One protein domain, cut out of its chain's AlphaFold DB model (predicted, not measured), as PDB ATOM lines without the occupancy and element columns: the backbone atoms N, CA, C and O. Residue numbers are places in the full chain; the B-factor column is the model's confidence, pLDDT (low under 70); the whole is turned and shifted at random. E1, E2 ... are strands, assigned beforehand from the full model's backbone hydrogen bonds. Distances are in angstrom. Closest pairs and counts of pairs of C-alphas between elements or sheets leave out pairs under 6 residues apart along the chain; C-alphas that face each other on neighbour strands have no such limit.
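This is residues 16 to 71 of the 76 residues of an uncharacterized protein of Candidatus Bathyarchaeota archaeon (UniProt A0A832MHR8). A long, narrow ribbon of two strands, the hairpin of E2 and E3, makes the length of the domain, and the short strand E1 lies beside the first part of E2, so that one end of the ribbon is three strands wide. At the other end E2 bends sharply at residue 44, shortly before the turn into E3. The printed part has 56 residues with no named helix and three named strands, E1, E2 and E3 along the chain; the class is all strand. The sheet has the order E1, E2, E3, antiparallel throughout. The whole is extended, a rod with a radius of gyration of the C-alphas of 16.8 A and spans of 50 by 21 by 19 A.

E1, residues 21 to 24, begins with C-alpha 21 at (41.562, 11.484, -16.455) and is 10.1 A long. E2, residues 30 to 47, is the longest strand by residues and measures 39.0 A from first to last C-alpha; it bends by 116 degrees at residue 44. E3, residues 53 to 66, measures 38.8 A and ends with C-alpha 66 at (53.146, 6.924, -13.494).

E1, E2 and E3 form a meander, each strand the antiparallel neighbour of the one before. E1 and E2 are a hairpin at 148 degrees between their directions; C-alphas 22 and 32 face each other at 4.5 A, and N 23 and O 31 are within hydrogen-bond range at 2.8 A. E2 and E3 are a hairpin at 170 degrees; C-alphas 37 and 59 face each other at 4.0 A. Along this pair N 30 and O 66 are within hydrogen-bond range at 2.8 A, as are N 54 and O 46 at 3.1 A. E1 and E3 are edge strands, and E2 is the inner strand.

The two C-alphas farthest apart, those of Gly 45 and Glu 69, are 50.9 A apart. The printed part has no cut, and both links, E1 to E2 and E2 to E3, are tight. The mean pLDDT of the printed part is 93.1, and no printed residue is under 70.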
ATOM      1  N   VAL A  16      30.758  14.077  -3.907       93.25
ATOM      2  CA  VAL A  16      30.035  12.799  -4.063       93.25
ATOM      3  C   VAL A  16      30.785  11.835  -4.992       93.25
ATOM      4  O   VAL A  16      30.827  10.631  -4.757       93.25
ATOM      5  N   LYS A  17      31.396  12.353  -6.063       90.62
ATOM      6  CA  LYS A  17      32.217  11.579  -7.004       90.62
ATOM      7  C   LYS A  17      33.273  12.478  -7.632       90.62
ATOM      8  O   LYS A  17      32.942  13.532  -8.171       90.62
ATOM      9  N   LEU A  18      34.531  12.044  -7.607       89.56
ATOM     10  CA  LEU A  18      35.636  12.740  -8.261       89.56
ATOM     11  C   LEU A  18      36.107  11.952  -9.485       89.56
ATOM     12  O   LEU A  18      36.583  10.826  -9.360       89.56
ATOM     13  N   GLY A  19      35.982  12.555 -10.666       89.31
ATOM     14  CA  GLY A  19      36.544  12.005 -11.895       89.31
ATOM     15  C   GLY A  19      38.054  12.225 -11.970       89.31
ATOM     16  O   GLY A  19      38.561  13.272 -11.565       89.31
ATOM     17  N   LYS A  20      38.766  11.245 -12.525       92.62
ATOM     18  CA  LYS A  20      40.177  11.365 -12.898       92.62
ATOM     19  C   LYS A  20      40.307  11.069 -14.387       92.62
ATOM     20  O   LYS A  20      39.624  10.185 -14.898       92.62
ATOM     21  N   THR A  21      41.190  11.781 -15.069       94.12
ATOM     22  CA  THR A  21      41.562  11.484 -16.455       94.12
ATOM     23  C   THR A  21      42.937  10.844 -16.454       94.12
ATOM     24  O   THR A  21      43.859  11.372 -15.833       94.12
ATOM     25  N   LEU A  22      43.071   9.714 -17.142       93.38
ATOM     26  CA  LEU A  22      44.343   9.037 -17.355       93.38
ATOM     27  C   LEU A  22      44.741   9.177 -18.826       93.38
ATOM     28  O   LEU A  22      43.946   8.884 -19.717       93.38
ATOM     29  N   ILE A  23      45.958   9.644 -19.078       95.31
ATOM     30  CA  ILE A  23      46.472   9.938 -20.416       95.31
ATOM     31  C   ILE A  23      47.773   9.166 -20.605       95.31
ATOM     32  O   ILE A  23      48.728   9.378 -19.863       95.31
ATOM     33  N   LYS A  24      47.841   8.305 -21.622       95.25
ATOM     34  CA  LYS A  24      49.095   7.666 -22.036       95.25
ATOM     35  C   LYS A  24      49.920   8.645 -22.873       95.25
ATOM     36  O   LYS A  24      49.464   9.103 -23.921       95.25
ATOM     37  N   MET A  25      51.118   8.976 -22.412       96.19
ATOM     38  CA  MET A  25      52.036   9.895 -23.081       96.19
ATOM     39  C   MET A  25      52.924   9.150 -24.091       96.19
ATOM     40  O   MET A  25      53.076   7.929 -24.049       96.19
ATOM     41  N   LYS A  26      53.506   9.891 -25.045       97.00
ATOM     42  CA  LYS A  26      54.309   9.310 -26.141       97.00
ATOM     43  C   LYS A  26      55.636   8.697 -25.681       97.00
ATOM     44  O   LYS A  26      56.179   7.860 -26.391       97.00
ATOM     45  N   ASP A  27      56.142   9.101 -24.520       95.75
ATOM     46  CA  ASP A  27      57.342   8.543 -23.882       95.75
ATOM     47  C   ASP A  27      57.067   7.221 -23.136       95.75
ATOM     48  O   ASP A  27      57.968   6.651 -22.524       95.75
ATOM     49  N   GLY A  28      55.826   6.730 -23.184       94.31
ATOM     50  CA  GLY A  28      55.393   5.507 -22.519       94.31
ATOM     51  C   GLY A  28      54.890   5.714 -21.090       94.31
ATOM     52  O   GLY A  28      54.265   4.799 -20.562       94.31
ATOM     53  N   ASN A  29      55.085   6.886 -20.478       95.62
ATOM     54  CA  ASN A  29      54.543   7.188 -19.153       95.62
ATOM     55  C   ASN A  29      53.050   7.534 -19.228       95.62
ATOM     56  O   ASN A  29      52.481   7.753 -20.301       95.62
ATOM     57  N   TYR A  30      52.406   7.620 -18.071       95.44
ATOM     58  CA  TYR A  30      50.996   7.959 -17.956       95.44
ATOM     59  C   TYR A  30      50.804   9.151 -17.033       95.44
ATOM     60  O   TYR A  30      51.328   9.183 -15.925       95.44
ATOM     61  N   LEU A  31      50.018  10.121 -17.479       95.81
ATOM     62  CA  LEU A  31      49.615  11.274 -16.692       95.81
ATOM     63  C   LEU A  31      48.203  11.049 -16.162       95.81
ATOM     64  O   LEU A  31      47.255  10.935 -16.939       95.81
ATOM     65  N   GLN A  32      48.055  11.032 -14.845       94.44
ATOM     66  CA  GLN A  32      46.761  11.110 -14.191       94.44
ATOM     67  C   GLN A  32      46.506  12.545 -13.738       94.44
ATOM     68  O   GLN A  32      47.341  13.138 -13.053       94.44
ATOM     69  N   ILE A  33      45.344  13.091 -14.081       95.75
ATOM     70  CA  ILE A  33      44.911  14.424 -13.663       95.75
ATOM     71  C   ILE A  33      43.528  14.365 -13.016       95.75
ATOM     72  O   ILE A  33      42.614  13.709 -13.516       95.75
ATOM     73  N   ALA A  34      43.379  15.072 -11.900       94.75
ATOM     74  CA  ALA A  34      42.105  15.305 -11.234       94.75
ATOM     75  C   ALA A  34      41.962  16.797 -10.914       94.75
ATOM     76  O   ALA A  34      42.910  17.428 -10.447       94.75
ATOM     77  N   ALA A  35      40.779  17.365 -11.143       94.69
ATOM     78  CA  ALA A  35      40.447  18.714 -10.697       94.69
ATOM     79  C   ALA A  35      39.655  18.612  -9.391       94.69
ATOM     80  O   ALA A  35      38.496  18.208  -9.403       94.69
ATOM     81  N   VAL A  36      40.285  18.952  -8.270       94.69
ATOM     82  CA  VAL A  36      39.687  18.869  -6.934       94.69
ATOM     83  C   VAL A  36      39.083  20.228  -6.578       94.69
ATOM     84  O   VAL A  36      39.839  21.195  -6.454       94.69
ATOM     85  N   PRO A  37      37.752  20.350  -6.417       94.44
ATOM     86  CA  PRO A  37      37.139  21.587  -5.947       94.44
ATOM     87  C   PRO A  37      37.658  21.948  -4.553       94.44
ATOM     88  O   PRO A  37      37.682  21.104  -3.661       94.44
ATOM     89  N   ILE A  38      38.061  23.204  -4.364       94.62
ATOM     90  CA  ILE A  38      38.517  23.743  -3.068       94.62
ATOM     91  C   ILE A  38      37.568  24.810  -2.524       94.62
ATOM     92  O   ILE A  38      37.567  25.103  -1.330       94.62
ATOM     93  N   LYS A  39      36.767  25.423  -3.399       93.25
ATOM     94  CA  LYS A  39      35.817  26.467  -3.029       93.25
ATOM     95  C   LYS A  39      34.696  26.537  -4.054       93.25
ATOM     96  O   LYS A  39      34.956  26.624  -5.252       93.25
ATOM     97  N   VAL A  40      33.465  26.578  -3.559       94.38
ATOM     98  CA  VAL A  40      32.265  26.814  -4.359       94.38
ATOM     99  C   VAL A  40      31.632  28.122  -3.899       94.38
ATOM    100  O   VAL A  40      31.458  28.371  -2.702       94.38
ATOM    101  N   LEU A  41      31.327  28.988  -4.857       93.56
ATOM    102  CA  LEU A  41      30.627  30.246  -4.648       93.56
ATOM    103  C   LEU A  41      29.290  30.193  -5.377       93.56
ATOM    104  O   LEU A  41      29.263  29.951  -6.581       93.56
ATOM    105  N   LYS A  42      28.189  30.476  -4.681       92.50
ATOM    106  CA  LYS A  42      26.913  30.756  -5.349       92.50
ATOM    107  C   LYS A  42      26.931  32.197  -5.853       92.50
ATOM    108  O   LYS A  42      27.082  33.117  -5.041       92.50
ATOM    109  N   GLN A  43      26.783  32.399  -7.160       91.31
ATOM    110  CA  GLN A  43      26.747  33.737  -7.744       91.31
ATOM    111  C   GLN A  43      25.387  34.386  -7.453       91.31
ATOM    112  O   GLN A  43      24.331  33.792  -7.677       91.31
ATOM    113  N   VAL A  44      25.394  35.587  -6.871       87.75
ATOM    114  CA  VAL A  44      24.156  36.261  -6.444       87.75
ATOM    115  C   VAL A  44      23.503  36.932  -7.648       87.75
ATOM    116  O   VAL A  44      24.159  37.671  -8.369       87.75
ATOM    117  N   GLY A  45      22.207  36.677  -7.852       87.19
ATOM    118  CA  GLY A  45      21.437  37.278  -8.946       87.19
ATOM    119  C   GLY A  45      21.731  36.698 -10.333       87.19
ATOM    120  O   GLY A  45      21.242  37.242 -11.315       87.19
ATOM    121  N   ALA A  46      22.505  35.610 -10.417       89.06
ATOM    122  CA  ALA A  46      22.818  34.936 -11.672       89.06
ATOM    123  C   ALA A  46      22.142  33.564 -11.737       89.06
ATOM    124  O   ALA A  46      22.353  32.702 -10.875       89.06
ATOM    125  N   THR A  47      21.359  33.369 -12.793       93.75
ATOM    126  CA  THR A  47      20.780  32.085 -13.169       93.75
ATOM    127  C   THR A  47      21.084  31.789 -14.627       93.75
ATOM    128  O   THR A  47      21.315  32.706 -15.419       93.75
ATOM    129  N   ASP A  48      21.098  30.513 -14.982       92.44
ATOM    130  CA  ASP A  48      21.112  30.100 -16.381       92.44
ATOM    131  C   ASP A  48      19.741  30.390 -17.051       92.44
ATOM    132  O   ASP A  48      18.806  30.848 -16.379       92.44
ATOM    133  N   PRO A  49      19.591  30.161 -18.371       95.81
ATOM    134  CA  PRO A  49      18.324  30.379 -19.076       95.81
ATOM    135  C   PRO A  49      17.141  29.540 -18.570       95.81
ATOM    136  O   PRO A  49      15.996  29.886 -18.848       95.81
ATOM    137  N   GLU A  50      17.398  28.454 -17.842       96.50
ATOM    138  CA  GLU A  50      16.377  27.581 -17.255       96.50
ATOM    139  C   GLU A  50      15.992  28.016 -15.829       96.50
ATOM    140  O   GLU A  50      15.077  27.457 -15.227       96.50
ATOM    141  N   GLY A  51      16.654  29.044 -15.287       93.12
ATOM    142  CA  GLY A  51      16.418  29.562 -13.941       93.12
ATOM    143  C   GLY A  51      17.244  28.872 -12.853       93.12
ATOM    144  O   GLY A  51      17.051  29.167 -11.668       93.12
ATOM    145  N   ASN A  52      18.189  27.998 -13.207       95.50
ATOM    146  CA  ASN A  52      19.046  27.343 -12.223       95.50
ATOM    147  C   ASN A  52      20.122  28.312 -11.714       95.50
ATOM    148  O   ASN A  52      20.669  29.096 -12.491       95.50
ATOM    149  N   PRO A  53      20.482  28.268 -10.420       93.62
ATOM    150  CA  PRO A  53      21.537  29.118  -9.880       93.62
ATOM    151  C   PRO A  53      22.899  28.792 -10.498       93.62
ATOM    152  O   PRO A  53      23.297  27.631 -10.573       93.62
ATOM    153  N   ILE A  54      23.652  29.834 -10.847       94.06
ATOM    154  CA  ILE A  54      25.027  29.687 -11.328       94.06
ATOM    155  C   ILE A  54      25.995  29.616 -10.141       94.06
ATOM    156  O   ILE A  54      25.922  30.402  -9.188       94.06
ATOM    157  N   TYR A  55      26.936  28.676 -10.221       93.19
ATOM    158  CA  TYR A  55      28.019  28.520  -9.256       93.19
ATOM    159  C   TYR A  55      29.370  28.746  -9.917       93.19
ATOM    160  O   TYR A  55      29.599  28.371 -11.064       93.19
ATOM    161  N   ILE A  56      30.287  29.311  -9.143       92.12
ATOM    162  CA  ILE A  56      31.682  29.472  -9.522       92.12
ATOM    163  C   ILE A  56      32.492  28.517  -8.661       92.12
ATOM    164  O   ILE A  56      32.463  28.589  -7.430       92.12
ATOM    165  N   VAL A  57      33.194  27.605  -9.325       92.75
ATOM    166  CA  VAL A  57      33.996  26.576  -8.674       92.75
ATOM    167  C   VAL A  57      35.464  26.896  -8.895       92.75
ATOM    168  O   VAL A  57      35.937  26.950 -10.029       92.75
ATOM    169  N   ASN A  58      36.192  27.080  -7.800       93.06
ATOM    170  CA  ASN A  58      37.644  27.090  -7.824       93.06
ATOM    171  C   ASN A  58      38.130  25.683  -7.503       93.06
ATOM    172  O   ASN A  58      37.770  25.114  -6.468       93.06
ATOM    173  N   SER A  59      38.997  25.170  -8.366       94.00
ATOM    174  CA  SER A  59      39.579  23.842  -8.233       94.00
ATOM    175  C   SER A  59      41.097  23.918  -8.242       94.00
ATOM    176  O   SER A  59      41.687  24.800  -8.868       94.00
ATOM    177  N   GLN A  60      41.724  22.960  -7.574       95.75
ATOM    178  CA  GLN A  60      43.144  22.680  -7.688       95.75
ATOM    179  C   GLN A  60      43.332  21.459  -8.585       95.75
ATOM    180  O   GLN A  60      42.696  20.424  -8.384       95.75
ATOM    181  N   SER A  61      44.214  21.563  -9.575       94.44
ATOM    182  CA  SER A  61      44.626  20.400 -10.357       94.44
ATOM    183  C   SER A  61      45.662  19.601  -9.577       94.44
ATOM    184  O   SER A  61      46.696  20.139  -9.179       94.44
ATOM    185  N   VAL A  62      45.392  18.315  -9.384       94.25
ATOM    186  CA  VAL A  62      46.340  17.340  -8.844       94.25
ATOM    187  C   VAL A  62      46.791  16.458  -9.998       94.25
ATOM    188  O   VAL A  62      45.957  15.876 -10.695       94.25
ATOM    189  N   LEU A  63      48.103  16.398 -10.219       95.31
ATOM    190  CA  LEU A  63      48.714  15.664 -11.319       95.31
ATOM    191  C   LEU A  63      49.709  14.646 -10.770       95.31
ATOM    192  O   LEU A  63      50.496  14.966  -9.881       95.31
ATOM    193  N   CYS A  64      49.687  13.440 -11.325       94.62
ATOM    194  CA  CYS A  64      50.651  12.395 -11.015       94.62
ATOM    195  C   CYS A  64      51.123  11.730 -12.308       94.62
ATOM    196  O   CYS A  64      50.320  11.494 -13.212       94.62
ATOM    197  N   VAL A  65      52.422  11.448 -12.393       94.50
ATOM    198  CA  VAL A  65      53.017  10.727 -13.519       94.50
ATOM    199  C   VAL A  65      53.411   9.338 -13.048       94.50
ATOM    200  O   VAL A  65      54.140   9.194 -12.069       94.50
ATOM    201  N   TRP A  66      52.939   8.335 -13.774       93.56
ATOM    202  CA  TRP A  66      53.146   6.924 -13.494       93.56
ATOM    203  C   TRP A  66      53.942   6.279 -14.620       93.56
ATOM    204  O   TRP A  66      53.683   6.528 -15.803       93.56
ATOM    205  N   LYS A  67      54.875   5.402 -14.261       92.81
ATOM    206  CA  LYS A  67      55.487   4.478 -15.213       92.81
ATOM    207  C   LYS A  67      54.517   3.329 -15.532       92.81
ATOM    208  O   LYS A  67      53.673   3.011 -14.689       92.81
ATOM    209  N   PRO A  68      54.630   2.672 -16.702       89.31
ATOM    210  CA  PRO A  68      53.764   1.552 -17.085       89.31
ATOM    211  C   PRO A  68      53.607   0.466 -16.017       89.31
ATOM    212  O   PRO A  68      52.508  -0.037 -15.796       89.31
ATOM    213  N   GLU A  69      54.695   0.113 -15.338       89.62
ATOM    214  CA  GLU A  69      54.717  -0.925 -14.310       89.62
ATOM    215  C   GLU A  69      53.931  -0.558 -13.043       89.62
ATOM    216  O   GLU A  69      53.535  -1.453 -12.303       89.62
ATOM    217  N   GLN A  70      53.665   0.732 -12.818       87.19
ATOM    218  CA  GLN A  70      52.971   1.253 -11.635       87.19
ATOM    219  C   GLN A  70      51.451   1.364 -11.830       87.19
ATOM    220  O   GLN A  70      50.740   1.680 -10.884       87.19
ATOM    221  N   ILE A  71      50.943   1.126 -13.045       78.88
ATOM    222  CA  ILE A  71      49.522   1.317 -13.385       78.88
ATOM    223  C   ILE A  71      48.640   0.089 -13.166       78.88
ATOM    224  O   ILE A  71      47.418   0.197 -13.233       78.88
TER     225      ILE A  71